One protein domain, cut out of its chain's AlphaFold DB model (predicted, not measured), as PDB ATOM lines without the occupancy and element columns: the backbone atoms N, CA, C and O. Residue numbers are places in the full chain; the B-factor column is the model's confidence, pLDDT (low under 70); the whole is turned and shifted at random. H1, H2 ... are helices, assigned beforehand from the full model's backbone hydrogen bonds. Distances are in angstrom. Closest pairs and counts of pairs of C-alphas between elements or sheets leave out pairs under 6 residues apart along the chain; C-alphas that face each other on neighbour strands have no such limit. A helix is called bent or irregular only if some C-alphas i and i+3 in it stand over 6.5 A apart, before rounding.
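This is residues 45 to 136 of the 138 residues of an uncharacterized protein of Flavobacteriales bacterium (UniProt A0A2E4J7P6). A sharply bent helix, H4, has the hairpin of H1 and H2 packed on it, H2 crossing arm H4a and running beside arm H4b. H3 makes a corner with H4a, and H5 folds back after H4b to run near H1. The printed part has 92 residues with five named helices, H1 to H5 in chain order, and no named strand, class all helix. It is compact, with a radius of gyration of the C-alphas of 13.0 A and spans of 37 by 30 by 24 A.

H4, residues 91 to 115, is the hub; by its hydrogen bonds it was assigned as one helix, but it is bent, C-alphas 104 and 107 being 7.7 A apart. Its arms H4a, residues 91 to 104, and H4b, residues 107 to 115, stand at a steep tilt of 66 degrees. H2, residues 61 to 78, touches H4b with residues 62 to 70 alone, closest C-alphas Cys 66 and Ile 109, 5.2 A, at a shallow tilt of 23 degrees, opposite ways. Its residues 70 to 75 alone touch H4a, closest C-alphas Ile 71 and Ser 101, 5.3 A, about perpendicular at 74 degrees. H1, residues 45 to 54, forms a hairpin with H2, closest C-alphas Cys 54 and Cys 64, 5.0 A, and touches H4a, closest C-alphas Ile 45 and Asn 95, 5.7 A. H3, residues 81 to 89, and H4a only just touch, only at the corner, with 3 pairs of C-alphas within 8 A, the closest Leu 87 and Ala 94, 5.3 A. H5, residues 121 to 136, only just touches H4b, also with 3 pairs, closest C-alphas Phe 113 and Ile 121, 7.2 A; H5 and H4a are apart. Each O i to N i+4 pair is within hydrogen-bond range in H1, H3, H4a and H4b, against 11 of 14 in H2 and 11 of 12 in H5.

H1 begins at C-alpha 45 (142.930, 71.517, 71.294) and H5 ends at C-alpha 136 (152.249, 76.120, 78.896). H2 is 24.6 A long, H5 23.1 A and H4a 19.8 A; H1 is 13.2 A, H3 12.7 A and H4b 12.2 A. H2 has a kink of 35 degrees near residue 68 and is irregular, but only just: C-alphas 66 and 69 are 6.50 A apart.

The C-alphas farthest apart, of Gln 82 and Asn 117, are 36.9 A apart. The printed part has no cut and no long link. Its mean pLDDT is 82.4, but that of H5 is 61; residues 58, 118 to 123, 126 and 128 to 136 are under 70.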
ATOM      1  N   ILE A  45     142.138  72.608  71.859       81.44
ATOM      2  CA  ILE A  45     142.930  71.517  71.294       81.44
ATOM      3  C   ILE A  45     142.583  71.281  69.824       81.44
ATOM      4  O   ILE A  45     143.480  70.962  69.056       81.44
ATOM      5  N   ILE A  46     141.324  71.517  69.425       84.81
ATOM      6  CA  ILE A  46     140.838  71.336  68.052       84.81
ATOM      7  C   ILE A  46     141.652  72.213  67.099       84.81
ATOM      8  O   ILE A  46     142.191  71.722  66.110       84.81
ATOM      9  N   ASP A  47     141.783  73.501  67.419       84.50
ATOM     10  CA  ASP A  47     142.533  74.440  66.582       84.50
ATOM     11  C   ASP A  47     144.039  74.180  66.688       84.50
ATOM     12  O   ASP A  47     144.727  74.177  65.674       84.50
ATOM     13  N   SER A  48     144.541  73.868  67.889       83.00
ATOM     14  CA  SER A  48     145.964  73.569  68.110       83.00
ATOM     15  C   SER A  48     146.461  72.404  67.249       83.00
ATOM     16  O   SER A  48     147.479  72.538  66.579       83.00
ATOM     17  N   VAL A  49     145.752  71.268  67.236       83.50
ATOM     18  CA  VAL A  49     146.176  70.093  66.451       83.50
ATOM     19  C   VAL A  49     145.940  70.280  64.955       83.50
ATOM     20  O   VAL A  49     146.705  69.757  64.152       83.50
ATOM     21  N   THR A  50     144.921  71.061  64.578       86.12
ATOM     22  CA  THR A  50     144.684  71.419  63.174       86.12
ATOM     23  C   THR A  50     145.830  72.277  62.649       86.12
ATOM     24  O   THR A  50     146.363  71.988  61.586       86.12
ATOM     25  N   ILE A  51     146.269  73.281  63.409       85.06
ATOM     26  CA  ILE A  51     147.413  74.117  63.026       85.06
ATOM     27  C   ILE A  51     148.701  73.287  62.983       85.06
ATOM     28  O   ILE A  51     149.500  73.430  62.064       85.06
ATOM     29  N   LEU A  52     148.893  72.398  63.961       81.88
ATOM     30  CA  LEU A  52     150.128  71.629  64.092       81.88
ATOM     31  C   LEU A  52     150.348  70.626  62.952       81.88
ATOM     32  O   LEU A  52     151.493  70.407  62.577       81.88
ATOM     33  N   TYR A  53     149.280  70.011  62.436       84.69
ATOM     34  CA  TYR A  53     149.402  68.911  61.473       84.69
ATOM     35  C   TYR A  53     148.759  69.184  60.112       84.69
ATOM     36  O   TYR A  53     149.162  68.565  59.134       84.69
ATOM     37  N   CYS A  54     147.783  70.089  60.018       85.81
ATOM     38  CA  CYS A  54     147.010  70.320  58.793       85.81
ATOM     39  C   CYS A  54     147.240  71.689  58.141       85.81
ATOM     40  O   CYS A  54     146.756  71.899  57.028       85.81
ATOM     41  N   ASP A  55     147.930  72.626  58.797       87.06
ATOM     42  CA  ASP A  55     148.207  73.935  58.202       87.06
ATOM     43  C   ASP A  55     149.335  73.853  57.167       87.06
ATOM     44  O   ASP A  55     150.280  73.082  57.327       87.06
ATOM     45  N   ASN A  56     149.248  74.648  56.100       75.94
ATOM     46  CA  ASN A  56     150.079  74.489  54.898       75.94
ATOM     47  C   ASN A  56     151.588  74.608  55.165       75.94
ATOM     48  O   ASN A  56     152.381  74.019  54.435       75.94
ATOM     49  N   GLU A  57     151.989  75.346  56.200       70.88
ATOM     50  CA  GLU A  57     153.398  75.519  56.569       70.88
ATOM     51  C   GLU A  57     153.983  74.316  57.327       70.88
ATOM     52  O   GLU A  57     155.185  74.080  57.253       70.88
ATOM     53  N   ASN A  58     153.148  73.534  58.025       66.38
ATOM     54  CA  ASN A  58     153.565  72.410  58.878       66.38
ATOM     55  C   ASN A  58     152.801  71.117  58.551       66.38
ATOM     56  O   ASN A  58     152.614  70.262  59.417       66.38
ATOM     57  N   ARG A  59     152.315  70.985  57.312       80.00
ATOM     58  CA  ARG A  59     151.409  69.903  56.930       80.00
ATOM     59  C   ARG A  59     152.120  68.556  56.982       80.00
ATOM     60  O   ARG A  59     152.937  68.233  56.123       80.00
ATOM     61  N   ASP A  60     151.738  67.755  57.962       85.56
ATOM     62  CA  ASP A  60     152.025  66.330  58.011       85.56
ATOM     63  C   ASP A  60     150.785  65.614  57.480       85.56
ATOM     64  O   ASP A  60     149.765  65.505  58.158       85.56
ATOM     65  N   GLU A  61     150.852  65.188  56.221       86.25
ATOM     66  CA  GLU A  61     149.709  64.632  55.497       86.25
ATOM     67  C   GLU A  61     149.129  63.399  56.196       86.25
ATOM     68  O   GLU A  61     147.911  63.274  56.313       86.25
ATOM     69  N   VAL A  62     149.990  62.550  56.766       88.25
ATOM     70  CA  VAL A  62     149.559  61.344  57.478       88.25
ATOM     71  C   VAL A  62     148.929  61.716  58.816       88.25
ATOM     72  O   VAL A  62     147.846  61.232  59.130       88.25
ATOM     73  N   LYS A  63     149.538  62.605  59.612       87.06
ATOM     74  CA  LYS A  63     148.942  63.026  60.895       87.06
ATOM     75  C   LYS A  63     147.652  63.824  60.691       87.06
ATOM     76  O   LYS A  63     146.698  63.649  61.446       87.06
ATOM     77  N   CYS A  64     147.577  64.659  59.661       90.06
ATOM     78  CA  CYS A  64     146.358  65.385  59.338       90.06
ATOM     79  C   CYS A  64     145.224  64.425  58.957       90.06
ATOM     80  O   CYS A  64     144.173  64.431  59.599       90.06
ATOM     81  N   GLN A  65     145.466  63.552  57.979       91.44
ATOM     82  CA  GLN A  65     144.461  62.641  57.439       91.44
ATOM     83  C   GLN A  65     144.075  61.533  58.426       91.44
ATOM     84  O   GLN A  65     142.902  61.192  58.554       91.44
ATOM     85  N   CYS A  66     145.043  60.964  59.146       90.50
ATOM     86  CA  CYS A  66     144.789  59.821  60.020       90.50
ATOM     87  C   CYS A  66     144.411  60.200  61.448       90.50
ATOM     88  O   CYS A  66     143.757  59.397  62.105       90.50
ATOM     89  N   PHE A  67     144.791  61.377  61.955       90.12
ATOM     90  CA  PHE A  67     144.481  61.781  63.332       90.12
ATOM     91  C   PHE A  67     143.501  62.951  63.403       90.12
ATOM     92  O   PHE A  67     142.495  62.854  64.102       90.12
ATOM     93  N   VAL A  68     143.753  64.046  62.683       92.12
ATOM     94  CA  VAL A  68     142.923  65.256  62.796       92.12
ATOM     95  C   VAL A  68     141.586  65.088  62.072       92.12
ATOM     96  O   VAL A  68     140.532  65.289  62.678       92.12
ATOM     97  N   GLU A  69     141.593  64.684  60.804       93.12
ATOM     98  CA  GLU A  69     140.384  64.602  59.977       93.12
ATOM     99  C   GLU A  69     139.284  63.686  60.536       93.12
ATOM    100  O   GLU A  69     138.129  64.126  60.545       93.12
ATOM    101  N   PRO A  70     139.564  62.474  61.060       94.06
ATOM    102  CA  PRO A  70     138.522  61.612  61.613       94.06
ATOM    103  C   PRO A  70     137.830  62.267  62.811       94.06
ATOM    104  O   PRO A  70     136.607  62.207  62.943       94.06
ATOM    105  N   ILE A  71     138.599  62.967  63.650       93.62
ATOM    106  CA  ILE A  71     138.082  63.678  64.821       93.62
ATOM    107  C   ILE A  71     137.229  64.875  64.389       93.62
ATOM    108  O   ILE A  71     136.119  65.054  64.890       93.62
ATOM    109  N   ILE A  72     137.712  65.691  63.447       93.00
ATOM    110  CA  ILE A  72     136.966  66.855  62.947       93.00
ATOM    111  C   ILE A  72     135.686  66.423  62.229       93.00
ATOM    112  O   ILE A  72     134.650  67.068  62.387       93.00
ATOM    113  N   THR A  73     135.740  65.335  61.466       94.50
ATOM    114  CA  THR A  73     134.581  64.789  60.753       94.50
ATOM    115  C   THR A  73     133.520  64.296  61.731       94.50
ATOM    116  O   THR A  73     132.347  64.641  61.582       94.50
ATOM    117  N   ASP A  74     133.921  63.581  62.787       95.38
ATOM    118  CA  ASP A  74     133.017  63.181  63.868       95.38
ATOM    119  C   ASP A  74     132.366  64.401  64.536       95.38
ATOM    120  O   ASP A  74     131.147  64.446  64.693       95.38
ATOM    121  N   LEU A  75     133.145  65.440  64.854       93.69
ATOM    122  CA  LEU A  75     132.611  66.670  65.442       93.69
ATOM    123  C   LEU A  75     131.612  67.369  64.510       93.69
ATOM    124  O   LEU A  75     130.521  67.717  64.953       93.69
ATOM    125  N   LYS A  76     131.930  67.515  63.220       94.06
ATOM    126  CA  LYS A  76     131.028  68.111  62.216       94.06
ATOM    127  C   LYS A  76     129.755  67.293  61.986       94.06
ATOM    128  O   LYS A  76     128.748  67.844  61.560       94.06
ATOM    129  N   SER A  77     129.777  65.990  62.273       95.62
ATOM    130  CA  SER A  77     128.573  65.153  62.212       95.62
ATOM    131  C   SER A  77     127.624  65.369  63.398       95.62
ATOM    132  O   SER A  77     126.428  65.109  63.284       95.62
ATOM    133  N   ARG A  78     128.147  65.846  64.540       94.50
ATOM    134  CA  ARG A  78     127.402  66.023  65.800       94.50
ATOM    135  C   ARG A  78     127.038  67.477  66.095       94.50
ATOM    136  O   ARG A  78     126.144  67.707  66.903       94.50
ATOM    137  N   PHE A  79     127.736  68.420  65.472       94.62
ATOM    138  CA  PHE A  79     127.564  69.854  65.661       94.62
ATOM    139  C   PHE A  79     127.471  70.535  64.300       94.62
ATOM    140  O   PHE A  79     128.310  70.301  63.427       94.62
ATOM    141  N   ASN A  80     126.481  71.407  64.129       92.62
ATOM    142  CA  ASN A  80     126.437  72.281  62.961       92.62
ATOM    143  C   ASN A  80     127.554  73.345  63.027       92.62
ATOM    144  O   ASN A  80     128.239  73.490  64.040       92.62
ATOM    145  N   GLU A  81     127.769  74.099  61.947       90.12
ATOM    146  CA  GLU A  81     128.892  75.050  61.870       90.12
ATOM    147  C   GLU A  81     128.872  76.113  62.976       90.12
ATOM    148  O   GLU A  81     129.917  76.442  63.539       90.12
ATOM    149  N   GLN A  82     127.687  76.617  63.327       91.25
ATOM    150  CA  GLN A  82     127.535  77.628  64.369       91.25
ATOM    151  C   GLN A  82     127.793  77.035  65.762       91.25
ATOM    152  O   GLN A  82     128.543  77.609  66.550       91.25
ATOM    153  N   GLU A  83     127.263  75.844  66.039       91.62
ATOM    154  CA  GLU A  83     127.535  75.102  67.276       91.62
ATOM    155  C   GLU A  83     129.014  74.743  67.414       91.62
ATOM    156  O   GLU A  83     129.553  74.749  68.519       91.62
ATOM    157  N   LEU A  84     129.693  74.449  66.304       89.88
ATOM    158  CA  LEU A  84     131.117  74.147  66.307       89.88
ATOM    159  C   LEU A  84     131.945  75.394  66.645       89.88
ATOM    160  O   LEU A  84     132.906  75.293  67.405       89.88
ATOM    161  N   LEU A  85     131.569  76.573  66.142       88.62
ATOM    162  CA  LEU A  85     132.205  77.841  66.521       88.62
ATOM    163  C   LEU A  85     132.004  78.152  68.010       88.62
ATOM    164  O   LEU A  85     132.960  78.497  68.710       88.62
ATOM    165  N   GLU A  86     130.788  77.967  68.520       90.38
ATOM    166  CA  GLU A  86     130.486  78.134  69.945       90.38
ATOM    167  C   GLU A  86     131.230  77.112  70.813       90.38
ATOM    168  O   GLU A  86     131.751  77.454  71.881       90.38
ATOM    169  N   LEU A  87     131.342  75.866  70.344       88.69
ATOM    170  CA  LEU A  87     132.106  74.815  71.003       88.69
ATOM    171  C   LEU A  87     133.574  75.219  71.121       88.69
ATOM    172  O   LEU A  87     134.126  75.146  72.217       88.69
ATOM    173  N   LYS A  88     134.183  75.697  70.030       85.00
ATOM    174  CA  LYS A  88     135.580  76.159  69.994       85.00
ATOM    175  C   LYS A  88     135.847  77.328  70.948       85.00
ATOM    176  O   LYS A  88     136.910  77.379  71.567       85.00
ATOM    177  N   ALA A  89     134.878  78.228  71.130       85.88
ATOM    178  CA  ALA A  89     134.969  79.300  72.122       85.88
ATOM    179  C   ALA A  89     134.950  78.764  73.572       85.88
ATOM    180  O   ALA A  89     135.595  79.324  74.462       85.88
ATOM    181  N   GLN A  90     134.264  77.644  73.817       85.62
ATOM    182  CA  GLN A  90     134.192  76.964  75.113       85.62
ATOM    183  C   GLN A  90     135.319  75.930  75.267       85.62
ATOM    184  O   GLN A  90     135.072  74.728  75.273       85.62
ATOM    185  N   LYS A  91     136.564  76.387  75.451       83.31
ATOM    186  CA  LYS A  91     137.795  75.559  75.442       83.31
ATOM    187  C   LYS A  91     137.713  74.234  76.218       83.31
ATOM    188  O   LYS A  91     138.081  73.191  75.690       83.31
ATOM    189  N   LEU A  92     137.172  74.236  77.439       80.56
ATOM    190  CA  LEU A  92     136.996  73.003  78.224       80.56
ATOM    191  C   LEU A  92     136.045  72.010  77.554       80.56
ATOM    192  O   LEU A  92     136.316  70.808  77.509       80.56
ATOM    193  N   ARG A  93     134.931  72.515  77.027       85.31
ATOM    194  CA  ARG A  93     133.942  71.715  76.313       85.31
ATOM    195  C   ARG A  93     134.500  71.244  74.972       85.31
ATOM    196  O   ARG A  93     134.350  70.068  74.668       85.31
ATOM    197  N   ALA A  94     135.213  72.100  74.237       87.88
ATOM    198  CA  ALA A  94     135.934  71.726  73.022       87.88
ATOM    199  C   ALA A  94     136.902  70.568  73.278       87.88
ATOM    200  O   ALA A  94     136.849  69.558  72.587       87.88
ATOM    201  N   ASN A  95     137.731  70.677  74.318       84.56
ATOM    202  CA  ASN A  95     138.712  69.652  74.665       84.56
ATOM    203  C   ASN A  95     138.032  68.347  75.106       84.56
ATOM    204  O   ASN A  95     138.479  67.258  74.749       84.56
ATOM    205  N   THR A  96     136.918  68.446  75.832       86.38
ATOM    206  CA  THR A  96     136.115  67.283  76.233       86.38
ATOM    207  C   THR A  96     135.521  66.569  75.019       86.38
ATOM    208  O   THR A  96     135.643  65.349  74.896       86.38
ATOM    209  N   GLU A  97     134.908  67.317  74.103       91.06
ATOM    210  CA  GLU A  97     134.316  66.764  72.887       91.06
ATOM    211  C   GLU A  97     135.377  66.214  71.932       91.06
ATOM    212  O   GLU A  97     135.167  65.156  71.347       91.06
ATOM    213  N   PHE A  98     136.546  66.849  71.851       90.44
ATOM    214  CA  PHE A  98     137.695  66.336  71.110       90.44
ATOM    215  C   PHE A  98     138.153  64.972  71.639       90.44
ATOM    216  O   PHE A  98     138.287  64.028  70.865       90.44
ATOM    217  N   ILE A  99     138.338  64.826  72.959       86.94
ATOM    218  CA  ILE A  99     138.726  63.543  73.572       86.94
ATOM    219  C   ILE A  99     137.659  62.475  73.315       86.94
ATOM    220  O   ILE A  99     137.985  61.314  73.067       86.94
ATOM    221  N   LYS A 100     136.379  62.855  73.381       90.94
ATOM    222  CA  LYS A 100     135.268  61.949  73.088       90.94
ATOM    223  C   LYS A 100     135.319  61.464  71.638       90.94
ATOM    224  O   LYS A 100     135.268  60.257  71.419       90.94
ATOM    225  N   SER A 101     135.475  62.372  70.679       92.50
ATOM    226  CA  SER A 101     135.610  62.037  69.257       92.50
ATOM    227  C   SER A 101     136.853  61.194  68.980       92.50
ATOM    228  O   SER A 101     136.746  60.183  68.297       92.50
ATOM    229  N   TYR A 102     138.002  61.513  69.586       89.88
ATOM    230  CA  TYR A 102     139.207  60.681  69.501       89.88
ATOM    231  C   TYR A 102     138.942  59.235  69.939       89.88
ATOM    232  O   TYR A 102     139.289  58.307  69.219       89.88
ATOM    233  N   LYS A 103     138.282  59.026  71.086       89.19
ATOM    234  CA  LYS A 103     137.960  57.674  71.575       89.19
ATOM    235  C   LYS A 103     137.004  56.924  70.651       89.19
ATOM    236  O   LYS A 103     137.155  55.722  70.471       89.19
ATOM    237  N   LEU A 104     136.020  57.618  70.079       93.81
ATOM    238  CA  LEU A 104     135.082  57.014  69.129       93.81
ATOM    239  C   LEU A 104     135.778  56.608  67.826       93.81
ATOM    240  O   LEU A 104     135.471  55.559  67.269       93.81
ATOM    241  N   GLN A 105     136.734  57.416  67.372       93.62
ATOM    242  CA  GLN A 105     137.461  57.208  66.122       93.62
ATOM    243  C   GLN A 105     138.783  56.453  66.311       93.62
ATOM    244  O   GLN A 105     139.511  56.256  65.346       93.62
ATOM    245  N   GLU A 106     139.103  55.991  67.524       89.06
ATOM    246  CA  GLU A 106     140.417  55.438  67.875       89.06
ATOM    247  C   GLU A 106     140.836  54.282  66.957       89.06
ATOM    248  O   GLU A 106     141.987  54.211  66.529       89.06
ATOM    249  N   GLN A 107     139.901  53.388  66.628       89.88
ATOM    250  CA  GLN A 107     140.174  52.272  65.720       89.88
ATOM    251  C   GLN A 107     140.419  52.756  64.291       89.88
ATOM    252  O   GLN A 107     141.385  52.327  63.675       89.88
ATOM    253  N   ASN A 108     139.621  53.705  63.798       90.38
ATOM    254  CA  ASN A 108     139.792  54.272  62.457       90.38
ATOM    255  C   ASN A 108     141.139  54.992  62.323       90.38
ATOM    256  O   ASN A 108     141.841  54.812  61.332       90.38
ATOM    257  N   ILE A 109     141.531  55.737  63.359       90.56
ATOM    258  CA  ILE A 109     142.833  56.403  63.459       90.56
ATOM    259  C   ILE A 109     143.962  55.361  63.409       90.56
ATOM    260  O   ILE A 109     144.893  55.486  62.615       90.56
ATOM    261  N   LYS A 110     143.874  54.298  64.221       88.38
ATOM    262  CA  LYS A 110     144.870  53.211  64.257       88.38
ATOM    263  C   LYS A 110     144.990  52.478  62.924       88.38
ATOM    264  O   LYS A 110     146.106  52.211  62.479       88.38
ATOM    265  N   THR A 111     143.863  52.155  62.297       90.44
ATOM    266  CA  THR A 111     143.833  51.504  60.986       90.44
ATOM    267  C   THR A 111     144.478  52.398  59.933       90.44
ATOM    268  O   THR A 111     145.402  51.943  59.272       90.44
ATOM    269  N   CYS A 112     144.118  53.684  59.876       90.12
ATOM    270  CA  CYS A 112     144.728  54.633  58.942       90.12
ATOM    271  C   CYS A 112     146.253  54.714  59.120       90.12
ATOM    272  O   CYS A 112     147.001  54.564  58.159       90.12
ATOM    273  N   PHE A 113     146.755  54.840  60.354       88.44
ATOM    274  CA  PHE A 113     148.205  54.828  60.579       88.44
ATOM    275  C   PHE A 113     148.871  53.508  60.176       88.44
ATOM    276  O   PHE A 113     150.003  53.515  59.694       88.44
ATOM    277  N   THR A 114     148.189  52.379  60.352       85.88
ATOM    278  CA  THR A 114     148.704  51.064  59.945       85.88
ATOM    279  C   THR A 114     148.802  50.960  58.423       85.88
ATOM    280  O   THR A 114     149.835  50.527  57.916       85.88
ATOM    281  N   ASP A 115     147.789  51.438  57.702       86.50
ATOM    282  CA  ASP A 115     147.752  51.453  56.235       86.50
ATOM    283  C   ASP A 115     148.855  52.347  55.639       86.50
ATOM    284  O   ASP A 115     149.383  52.070  54.562       86.50
ATOM    285  N   HIS A 116     149.277  53.372  56.384       84.06
ATOM    286  CA  HIS A 116     150.395  54.252  56.045       84.06
ATOM    287  C   HIS A 116     151.761  53.783  56.609       84.06
ATOM    288  O   HIS A 116     152.705  54.572  56.660       84.06
ATOM    289  N   ASN A 117     151.904  52.516  57.039       78.12
ATOM    290  CA  ASN A 117     153.129  51.941  57.643       78.12
ATOM    291  C   ASN A 117     153.694  52.752  58.827       78.12
ATOM    292  O   ASN A 117     154.897  52.786  59.076       78.12
ATOM    293  N   SER A 118     152.807  53.413  59.558       69.25
ATOM    294  CA  SER A 118     153.116  54.481  60.505       69.25
ATOM    295  C   SER A 118     152.619  54.151  61.917       69.25
ATOM    296  O   SER A 118     152.173  55.019  62.664       69.25
ATOM    297  N   SER A 119     152.676  52.878  62.313       61.69
ATOM    298  CA  SER A 119     152.120  52.398  63.588       61.69
ATOM    299  C   SER A 119     152.770  53.017  64.837       61.69
ATOM    300  O   SER A 119     152.109  53.096  65.872       61.69
ATOM    301  N   SER A 120     154.009  53.523  64.748       63.38
ATOM    302  CA  SER A 120     154.686  54.258  65.834       63.38
ATOM    303  C   SER A 120     154.236  55.718  65.979       63.38
ATOM    304  O   SER A 120     154.461  56.328  67.023       63.38
ATOM    305  N   ILE A 121     153.560  56.286  64.974       69.69
ATOM    306  CA  ILE A 121     153.216  57.716  64.937       69.69
ATOM    307  C   ILE A 121     152.181  58.089  66.009       69.69
ATOM    308  O   ILE A 121     152.162  59.220  66.494       69.69
ATOM    309  N   LEU A 122     151.350  57.143  66.455       65.50
ATOM    310  CA  LEU A 122     150.392  57.395  67.535       65.50
ATOM    311  C   LEU A 122     151.096  57.733  68.863       65.50
ATOM    312  O   LEU A 122     150.635  58.605  69.601       65.50
ATOM    313  N   GLU A 123     152.219  57.075  69.159       67.94
ATOM    314  CA  GLU A 123     153.018  57.360  70.357       67.94
ATOM    315  C   GLU A 123     153.691  58.733  70.258       67.94
ATOM    316  O   GLU A 123     153.701  59.487  71.233       67.94
ATOM    317  N   GLU A 124     154.156  59.100  69.062       71.12
ATOM    318  CA  GLU A 124     154.714  60.422  68.774       71.12
ATOM    319  C   GLU A 124     153.669  61.531  68.935       71.12
ATOM    320  O   GLU A 124     153.942  62.530  69.590       71.12
ATOM    321  N   ILE A 125     152.438  61.347  68.442       71.62
ATOM    322  CA  ILE A 125     151.348  62.324  68.612       71.62
ATOM    323  C   ILE A 125     150.997  62.501  70.092       71.62
ATOM    324  O   ILE A 125     150.806  63.622  70.571       71.62
ATOM    325  N   LEU A 126     150.936  61.406  70.856       67.62
ATOM    326  CA  LEU A 126     150.715  61.482  72.301       67.62
ATOM    327  C   LEU A 126     151.854  62.238  73.000       67.62
ATOM    328  O   LEU A 126     151.606  63.003  73.939       67.62
ATOM    329  N   GLN A 127     153.091  62.065  72.536       71.44
ATOM    330  CA  GLN A 127     154.255  62.786  73.037       71.44
ATOM    331  C   GLN A 127     154.251  64.271  72.628       71.44
ATOM    332  O   GLN A 127     154.573  65.129  73.456       71.44
ATOM    333  N   ASP A 128     153.824  64.601  71.411       69.38
ATOM    334  CA  ASP A 128     153.678  65.963  70.887       69.38
ATOM    335  C   ASP A 128     152.607  66.744  71.660       69.38
ATOM    336  O   ASP A 128     152.843  67.875  72.091       69.38
ATOM    337  N   ILE A 129     151.454  66.123  71.927       67.25
ATOM    338  CA  ILE A 129     150.378  66.717  72.733       67.25
ATOM    339  C   ILE A 129     150.850  66.925  74.176       67.25
ATOM    340  O   ILE A 129     150.628  67.989  74.762       67.25
ATOM    341  N   LYS A 130     151.555  65.943  74.754       62.34
ATOM    342  CA  LYS A 130     152.094  66.038  76.118       62.34
ATOM    343  C   LYS A 130     153.165  67.123  76.239       62.34
ATOM    344  O   LYS A 130     153.160  67.870  77.215       62.34
ATOM    345  N   SER A 131     154.070  67.230  75.266       62.28
ATOM    346  CA  SER A 131     155.144  68.232  75.255       62.28
ATOM    347  C   SER A 131     154.625  69.644  74.963       62.28
ATOM    348  O   SER A 131     155.080  70.604  75.586       62.28
ATOM    349  N   SER A 132     153.616  69.776  74.098       59.62
ATOM    350  CA  SER A 132     152.943  71.048  73.812       59.62
ATOM    351  C   SER A 132     152.090  71.525  74.989       59.62
ATOM    352  O   SER A 132     152.107  72.711  75.307       59.62
ATOM    353  N   GLY A 133     151.439  70.611  75.720       47.84
ATOM    354  CA  GLY A 133     150.785  70.922  76.997       47.84
ATOM    355  C   GLY A 133     151.768  71.343  78.101       47.84
ATOM    356  O   GLY A 133     151.435  72.175  78.941       47.84
ATOM    357  N   LEU A 134     153.005  70.828  78.075       35.75
ATOM    358  CA  LEU A 134     154.087  71.184  79.007       35.75
ATOM    359  C   LEU A 134     154.739  72.542  78.707       35.75
ATOM    360  O   LEU A 134     155.221  73.193  79.630       35.75
ATOM    361  N   LYS A 135     154.725  73.008  77.451       40.78
ATOM    362  CA  LYS A 135     155.198  74.361  77.092       40.78
ATOM    363  C   LYS A 135     154.329  75.487  77.673       40.78
ATOM    364  O   LYS A 135     154.780  76.622  77.694       40.78
ATOM    365  N   ILE A 136     153.139  75.175  78.193       39.16
ATOM    366  CA  ILE A 136     152.249  76.120  78.896       39.16
ATOM    367  C   ILE A 136     152.722  76.371  80.351       39.16
ATOM    368  O   ILE A 136     152.238  77.280  81.015       39.16
TER     369      ILE A 136